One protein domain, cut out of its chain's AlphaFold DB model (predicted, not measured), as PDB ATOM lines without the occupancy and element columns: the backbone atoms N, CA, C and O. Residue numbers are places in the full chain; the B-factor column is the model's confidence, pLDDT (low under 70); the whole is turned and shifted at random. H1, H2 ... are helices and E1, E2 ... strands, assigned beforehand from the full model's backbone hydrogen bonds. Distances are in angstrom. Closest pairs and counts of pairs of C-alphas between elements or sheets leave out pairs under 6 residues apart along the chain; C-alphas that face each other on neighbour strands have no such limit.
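AT A GLANCE: This is residues 3 to 59 of the 135 residues of the protein "Hypothetical protein" of Emiliania huxleyi (UniProt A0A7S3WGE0). A flat, open loop of chain has the longest helix, H1, along one side and the short strand E1 on the other, where residues 3 to 4 run beside residues 32 to 33. From E1 a long unnamed link, residues 34 to 51, leads away to a small helix, H2, which sticks out at the far end with residues 50 to 59. The 57 printed residues hold two named helices and one named strand, in the order H1, E1, H2; the class is mostly helix, though under half of the residues are in named elements. The whole is loose, with a radius of gyration of the C-alphas of 14.0 A, and spans 40 by 26 by 10 A.

IN THESE COORDINATES: H1 is residues 12 to 25, 20.0 A from C-alpha 12 at (-1.810, -29.848, 14.893) to C-alpha 25 at (13.857, -32.843, 27.008). E1 is residues 31 to 33, 6.6 A long. H2 is residues 52 to 58, 9.8 A long, ending with C-alpha 58 at (30.158, -38.545, 27.448).

HOW THE PARTS SIT: The closest C-alphas of H1 and E1 are those of Glu 19 and Ile 31, 7.6 A apart. E1 pairs with no named strand, but its residues 32 to 33 pair with residues 3 to 4, parallel. H2 is apart from H1 and from E1. In H1 and H2 every O i to N i+4 pair is within hydrogen-bond range.

THE WHOLE: The C-alphas farthest apart, those of Thr 11 and Leu 56, are 40.2 A apart. The outline is flat, but only just. The printed part has no cut. The link from H1 to E1 is tight, with 5 residues, and that from E1 to H2 is long, with 18. The mean pLDDT of the printed part is 87.0; residue 49 is under 70.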
ATOM      1  N   LEU A   3       9.730 -41.460  18.303       92.88
ATOM      2  CA  LEU A   3       8.534 -41.759  17.513       92.88
ATOM      3  C   LEU A   3       7.316 -41.205  18.253       92.88
ATOM      4  O   LEU A   3       6.966 -41.694  19.327       92.88
ATOM      5  N   LEU A   4       6.690 -40.178  17.689       94.06
ATOM      6  CA  LEU A   4       5.468 -39.582  18.213       94.06
ATOM      7  C   LEU A   4       4.272 -40.260  17.541       94.06
ATOM      8  O   LEU A   4       3.884 -39.879  16.441       94.06
ATOM      9  N   ASN A   5       3.744 -41.303  18.185       93.94
ATOM     10  CA  ASN A   5       2.614 -42.086  17.680       93.94
ATOM     11  C   ASN A   5       1.260 -41.490  18.114       93.94
ATOM     12  O   ASN A   5       1.209 -40.699  19.054       93.94
ATOM     13  N   LYS A   6       0.167 -41.955  17.495       94.50
ATOM     14  CA  LYS A   6      -1.222 -41.512  17.725       94.50
ATOM     15  C   LYS A   6      -1.472 -40.059  17.315       94.50
ATOM     16  O   LYS A   6      -2.302 -39.376  17.911       94.50
ATOM     17  N   THR A   7      -0.751 -39.569  16.306       94.69
ATOM     18  CA  THR A   7      -0.948 -38.195  15.818       94.69
ATOM     19  C   THR A   7      -2.331 -37.967  15.213       94.69
ATOM     20  O   THR A   7      -2.744 -36.829  15.072       94.69
ATOM     21  N   ASP A   8      -3.044 -39.040  14.876       95.06
ATOM     22  CA  ASP A   8      -4.427 -39.044  14.400       95.06
ATOM     23  C   ASP A   8      -5.467 -38.688  15.477       95.06
ATOM     24  O   ASP A   8      -6.604 -38.380  15.135       95.06
ATOM     25  N   LEU A   9      -5.097 -38.706  16.764       94.81
ATOM     26  CA  LEU A   9      -6.017 -38.449  17.880       94.81
ATOM     27  C   LEU A   9      -5.941 -37.022  18.439       94.81
ATOM     28  O   LEU A   9      -6.615 -36.715  19.420       94.81
ATOM     29  N   VAL A  10      -5.088 -36.164  17.879       94.94
ATOM     30  CA  VAL A  10      -4.800 -34.828  18.419       94.94
ATOM     31  C   VAL A  10      -4.707 -33.784  17.312       94.94
ATOM     32  O   VAL A  10      -4.482 -34.102  16.147       94.94
ATOM     33  N   THR A  11      -4.877 -32.516  17.683       95.75
ATOM     34  CA  THR A  11      -4.789 -31.394  16.742       95.75
ATOM     35  C   THR A  11      -3.341 -31.051  16.392       95.75
ATOM     36  O   THR A  11      -2.406 -31.356  17.135       95.75
ATOM     37  N   GLU A  12      -3.140 -30.335  15.284       95.94
ATOM     38  CA  GLU A  12      -1.810 -29.848  14.893       95.94
ATOM     39  C   GLU A  12      -1.199 -28.906  15.947       95.94
ATOM     40  O   GLU A  12       0.005 -28.947  16.207       95.94
ATOM     41  N   ALA A  13      -2.035 -28.105  16.617       96.56
ATOM     42  CA  ALA A  13      -1.603 -27.228  17.703       96.56
ATOM     43  C   ALA A  13      -1.081 -28.027  18.911       96.56
ATOM     44  O   ALA A  13      -0.037 -27.691  19.481       96.56
ATOM     45  N   ASP A  14      -1.760 -29.118  19.274       96.19
ATOM     46  CA  ASP A  14      -1.302 -30.019  20.334       96.19
ATOM     47  C   ASP A  14      -0.009 -30.741  19.962       96.19
ATOM     48  O   ASP A  14       0.889 -30.857  20.799       96.19
ATOM     49  N   LEU A  15       0.125 -31.180  18.708       96.44
ATOM     50  CA  LEU A  15       1.356 -31.798  18.217       96.44
ATOM     51  C   LEU A  15       2.540 -30.837  18.315       96.44
ATOM     52  O   LEU A  15       3.586 -31.221  18.838       96.44
ATOM     53  N   ALA A  16       2.372 -29.581  17.897       95.94
ATOM     54  CA  ALA A  16       3.413 -28.562  18.011       95.94
ATOM     55  C   ALA A  16       3.834 -28.328  19.475       95.94
ATOM     56  O   ALA A  16       5.028 -28.285  19.784       95.94
ATOM     57  N   ARG A  17       2.864 -28.255  20.395       97.06
ATOM     58  CA  ARG A  17       3.112 -28.116  21.839       97.06
ATOM     59  C   ARG A  17       3.875 -29.313  22.413       97.06
ATOM     60  O   ARG A  17       4.834 -29.129  23.166       97.06
ATOM     61  N   ILE A  18       3.469 -30.534  22.064       94.94
ATOM     62  CA  ILE A  18       4.125 -31.769  22.517       94.94
ATOM     63  C   ILE A  18       5.553 -31.837  21.972       94.94
ATOM     64  O   ILE A  18       6.485 -32.109  22.726       94.94
ATOM     65  N   GLU A  19       5.751 -31.539  20.691       94.88
ATOM     66  CA  GLU A  19       7.076 -31.519  20.080       94.88
ATOM     67  C   GLU A  19       8.009 -30.489  20.711       94.88
ATOM     68  O   GLU A  19       9.180 -30.793  20.933       94.88
ATOM     69  N   ALA A  20       7.515 -29.286  21.017       93.94
ATOM     70  CA  ALA A  20       8.304 -28.263  21.697       93.94
ATOM     71  C   ALA A  20       8.797 -28.768  23.063       93.94
ATOM     72  O   ALA A  20       9.983 -28.662  23.379       93.94
ATOM     73  N   ARG A  21       7.912 -29.414  23.833       94.62
ATOM     74  CA  ARG A  21       8.273 -30.042  25.111       94.62
ATOM     75  C   ARG A  21       9.292 -31.171  24.929       94.62
ATOM     76  O   ARG A  21      10.264 -31.235  25.675       94.62
ATOM     77  N   LEU A  22       9.099 -32.041  23.937       90.06
ATOM     78  CA  LEU A  22      10.016 -33.148  23.647       90.06
ATOM     79  C   LEU A  22      11.406 -32.658  23.224       90.06
ATOM     80  O   LEU A  22      12.400 -33.227  23.666       90.06
ATOM     81  N   ARG A  23      11.487 -31.582  22.431       88.12
ATOM     82  CA  ARG A  23      12.762 -30.936  22.080       88.12
ATOM     83  C   ARG A  23      13.452 -30.323  23.298       88.12
ATOM     84  O   ARG A  23      14.671 -30.387  23.377       88.12
ATOM     85  N   GLY A  24      12.694 -29.790  24.258       82.06
ATOM     86  CA  GLY A  24      13.247 -29.326  25.534       82.06
ATOM     87  C   GLY A  24      13.882 -30.449  26.365       82.06
ATOM     88  O   GLY A  24      14.898 -30.231  27.012       82.06
ATOM     89  N   ILE A  25      13.320 -31.662  26.309       84.56
ATOM     90  CA  ILE A  25      13.857 -32.843  27.008       84.56
ATOM     91  C   ILE A  25      15.054 -33.438  26.252       84.56
ATOM     92  O   ILE A  25      16.041 -33.843  26.860       84.56
ATOM     93  N   ASN A  26      14.964 -33.529  24.923       81.44
ATOM     94  CA  ASN A  26      16.000 -34.116  24.085       81.44
ATOM     95  C   ASN A  26      16.116 -33.366  22.752       81.44
ATOM     96  O   ASN A  26      15.517 -33.750  21.745       81.44
ATOM     97  N   ALA A  27      16.933 -32.312  22.750       83.94
ATOM     98  CA  ALA A  27      17.134 -31.448  21.588       83.94
ATOM     99  C   ALA A  27      17.783 -32.171  20.394       83.94
ATOM    100  O   ALA A  27      17.590 -31.777  19.246       83.94
ATOM    101  N   PHE A  28      18.539 -33.239  20.655       78.38
ATOM    102  CA  PHE A  28      19.322 -33.943  19.637       78.38
ATOM    103  C   PHE A  28      18.558 -35.086  18.965       78.38
ATOM    104  O   PHE A  28      18.968 -35.573  17.910       78.38
ATOM    105  N   ALA A  29      17.462 -35.559  19.563       83.06
ATOM    106  CA  ALA A  29      16.705 -36.670  19.013       83.06
ATOM    107  C   ALA A  29      15.733 -36.193  17.917       83.06
ATOM    108  O   ALA A  29      14.772 -35.489  18.223       83.06
ATOM    109  N   PRO A  30      15.883 -36.646  16.655       87.44
ATOM    110  CA  PRO A  30      14.906 -36.334  15.617       87.44
ATOM    111  C   PRO A  30      13.547 -36.945  15.975       87.44
ATOM    112  O   PRO A  30      13.492 -38.115  16.373       87.44
ATOM    113  N   ILE A  31      12.478 -36.162  15.822       92.38
ATOM    114  CA  ILE A  31      11.092 -36.566  16.089       92.38
ATOM    115  C   ILE A  31      10.440 -36.997  14.772       92.38
ATOM    116  O   ILE A  31      10.476 -36.264  13.787       92.38
ATOM    117  N   ARG A  32       9.838 -38.186  14.754       92.19
ATOM    118  CA  ARG A  32       9.054 -38.714  13.633       92.19
ATOM    119  C   ARG A  32       7.615 -38.902  14.097       92.19
ATOM    120  O   ARG A  32       7.374 -39.688  15.008       92.19
ATOM    121  N   ARG A  33       6.673 -38.200  13.470       94.06
ATOM    122  CA  ARG A  33       5.239 -38.434  13.676       94.06
ATOM    123  C   ARG A  33       4.809 -39.732  13.004       94.06
ATOM    124  O   ARG A  33       5.296 -40.042  11.916       94.06
ATOM    125  N   CYS A  34       3.902 -40.464  13.635       94.88
ATOM    126  CA  CYS A  34       3.238 -41.614  13.040       94.88
ATOM    127  C   CYS A  34       1.841 -41.840  13.631       94.88
ATOM    128  O   CYS A  34       1.517 -41.396  14.733       94.88
ATOM    129  N   SER A  35       1.013 -42.569  12.892       94.06
ATOM    130  CA  SER A  35      -0.278 -43.069  13.358       94.06
ATOM    131  C   SER A  35      -0.257 -44.590  13.308       94.06
ATOM    132  O   SER A  35       0.360 -45.187  12.429       94.06
ATOM    133  N   ARG A  36      -0.875 -45.242  14.298       90.12
ATOM    134  CA  ARG A  36      -0.926 -46.716  14.406       90.12
ATOM    135  C   ARG A  36       0.439 -47.425  14.312       90.12
ATOM    136  O   ARG A  36       0.495 -48.615  14.027       90.12
ATOM    137  N   GLY A  37       1.532 -46.723  14.624       84.81
ATOM    138  CA  GLY A  37       2.890 -47.258  14.512       84.81
ATOM    139  C   GLY A  37       3.385 -47.437  13.075       84.81
ATOM    140  O   GLY A  37       4.372 -48.139  12.882       84.81
ATOM    141  N   ASP A  38       2.729 -46.814  12.094       91.12
ATOM    142  CA  ASP A  38       3.133 -46.857  10.692       91.12
ATOM    143  C   ASP A  38       4.409 -46.032  10.472       91.12
ATOM    144  O   ASP A  38       4.395 -44.804  10.347       91.12
ATOM    145  N   VAL A  39       5.544 -46.724  10.528       90.31
ATOM    146  CA  VAL A  39       6.879 -46.197  10.257       90.31
ATOM    147  C   VAL A  39       7.705 -47.276   9.568       90.31
ATOM    148  O   VAL A  39       7.562 -48.461   9.866       90.31
ATOM    149  N   SER A  40       8.612 -46.872   8.673       87.56
ATOM    150  CA  SER A  40       9.550 -47.821   8.061       87.56
ATOM    151  C   SER A  40      10.357 -48.543   9.144       87.56
ATOM    152  O   SER A  40      10.838 -47.909  10.088       87.56
ATOM    153  N   VAL A  41      10.543 -49.853   8.988       84.81
ATOM    154  CA  VAL A  41      11.350 -50.683   9.894       84.81
ATOM    155  C   VAL A  41      12.778 -50.144  10.009       84.81
ATOM    156  O   VAL A  41      13.320 -50.094  11.112       84.81
ATOM    157  N   ASP A  42      13.340 -49.611   8.922       83.56
ATOM    158  CA  ASP A  42      14.676 -48.990   8.892       83.56
ATOM    159  C   ASP A  42      14.761 -47.720   9.751       83.56
ATOM    160  O   ASP A  42      15.833 -47.247  10.130       83.56
ATOM    161  N   SER A  43      13.611 -47.124  10.080       78.06
ATOM    162  CA  SER A  43      13.555 -45.977  10.982       78.06
ATOM    163  C   SER A  43      13.619 -46.369  12.463       78.06
ATOM    164  O   SER A  43      13.801 -45.477  13.303       78.06
ATOM    165  N   VAL A  44      13.517 -47.669  12.768       81.81
ATOM    166  CA  VAL A  44      13.463 -48.250  14.120       81.81
ATOM    167  C   VAL A  44      14.649 -49.176  14.386       81.81
ATOM    168  O   VAL A  44      15.298 -49.052  15.424       81.81
ATOM    169  N   LEU A  45      14.948 -50.082  13.455       80.25
ATOM    170  CA  LEU A  45      16.052 -51.035  13.547       80.25
ATOM    171  C   LEU A  45      17.327 -50.458  12.927       80.25
ATOM    172  O   LEU A  45      17.266 -49.613  12.042       80.25
ATOM    173  N   ASN A  46      18.489 -50.911  13.406       75.56
ATOM    174  CA  ASN A  46      19.811 -50.501  12.903       75.56
ATOM    175  C   ASN A  46      20.052 -48.981  12.877       75.56
ATOM    176  O   ASN A  46      20.862 -48.477  12.110       75.56
ATOM    177  N   ILE A  47      19.389 -48.224  13.754       79.88
ATOM    178  CA  ILE A  47      19.490 -46.757  13.766       79.88
ATOM    179  C   ILE A  47      20.770 -46.223  14.422       79.88
ATOM    180  O   ILE A  47      20.857 -45.019  14.661       79.88
ATOM    181  N   HIS A  48      21.710 -47.106  14.782       76.31
ATOM    182  CA  HIS A  48      22.940 -46.788  15.521       76.31
ATOM    183  C   HIS A  48      22.693 -45.838  16.710       76.31
ATOM    184  O   HIS A  48      23.471 -44.934  16.995       76.31
ATOM    185  N   GLY A  49      21.553 -46.021  17.393       69.94
ATOM    186  CA  GLY A  49      21.097 -45.135  18.470       69.94
ATOM    187  C   GLY A  49      21.958 -45.209  19.730       69.94
ATOM    188  O   GLY A  49      21.851 -44.340  20.590       69.94
ATOM    189  N   PHE A  50      22.814 -46.227  19.813       70.00
ATOM    190  CA  PHE A  50      23.838 -46.388  20.826       70.00
ATOM    191  C   PHE A  50      25.178 -46.596  20.118       70.00
ATOM    192  O   PHE A  50      25.352 -47.561  19.376       70.00
ATOM    193  N   ASP A  51      26.100 -45.666  20.340       78.75
ATOM    194  CA  ASP A  51      27.494 -45.761  19.924       78.75
ATOM    195  C   ASP A  51      28.333 -45.781  21.198       78.75
ATOM    196  O   ASP A  51      28.303 -44.825  21.980       78.75
ATOM    197  N   LEU A  52      29.039 -46.887  21.432       76.00
ATOM    198  CA  LEU A  52      29.787 -47.084  22.666       76.00
ATOM    199  C   LEU A  52      30.929 -46.071  22.814       76.00
ATOM    200  O   LEU A  52      31.154 -45.587  23.917       76.00
ATOM    201  N   GLN A  53      31.619 -45.706  21.730       79.50
ATOM    202  CA  GLN A  53      32.692 -44.711  21.796       79.50
ATOM    203  C   GLN A  53      32.134 -43.339  22.170       79.50
ATOM    204  O   GLN A  53      32.677 -42.669  23.046       79.50
ATOM    205  N   ARG A  54      31.009 -42.940  21.572       77.38
ATOM    206  CA  ARG A  54      30.327 -41.681  21.898       77.38
ATOM    207  C   ARG A  54      29.794 -41.666  23.330       77.38
ATOM    208  O   ARG A  54      29.895 -40.655  24.029       77.38
ATOM    209  N   ALA A  55      29.231 -42.789  23.766       76.81
ATOM    210  CA  ALA A  55      28.718 -42.957  25.117       76.81
ATOM    211  C   ALA A  55      29.852 -42.900  26.154       76.81
ATOM    212  O   ALA A  55      29.695 -42.229  27.168       76.81
ATOM    213  N   LEU A  56      31.012 -43.498  25.860       79.31
ATOM    214  CA  LEU A  56      32.214 -43.430  26.697       79.31
ATOM    215  C   LEU A  56      32.873 -42.046  26.703       79.31
ATOM    216  O   LEU A  56      33.397 -41.632  27.727       79.31
ATOM    217  N   GLN A  57      32.817 -41.289  25.604       81.94
ATOM    218  CA  GLN A  57      33.262 -39.889  25.605       81.94
ATOM    219  C   GLN A  57      32.404 -39.015  26.530       81.94
ATOM    220  O   GLN A  57      32.919 -38.106  27.172       81.94
ATOM    221  N   THR A  58      31.099 -39.292  26.598       77.69
ATOM    222  CA  THR A  58      30.158 -38.545  27.448       77.69
ATOM    223  C   THR A  58      30.196 -39.029  28.900       77.69
ATOM    224  O   THR A  58      30.097 -38.229  29.825       77.69
ATOM    225  N   ASN A  59      30.354 -40.337  29.112       76.50
ATOM    226  CA  ASN A  59      30.510 -40.956  30.420       76.50
ATOM    227  C   ASN A  59      31.612 -42.034  30.365       76.50
ATOM    228  O   ASN A  59      31.319 -43.200  30.085       76.50
TER     229      ASN A  59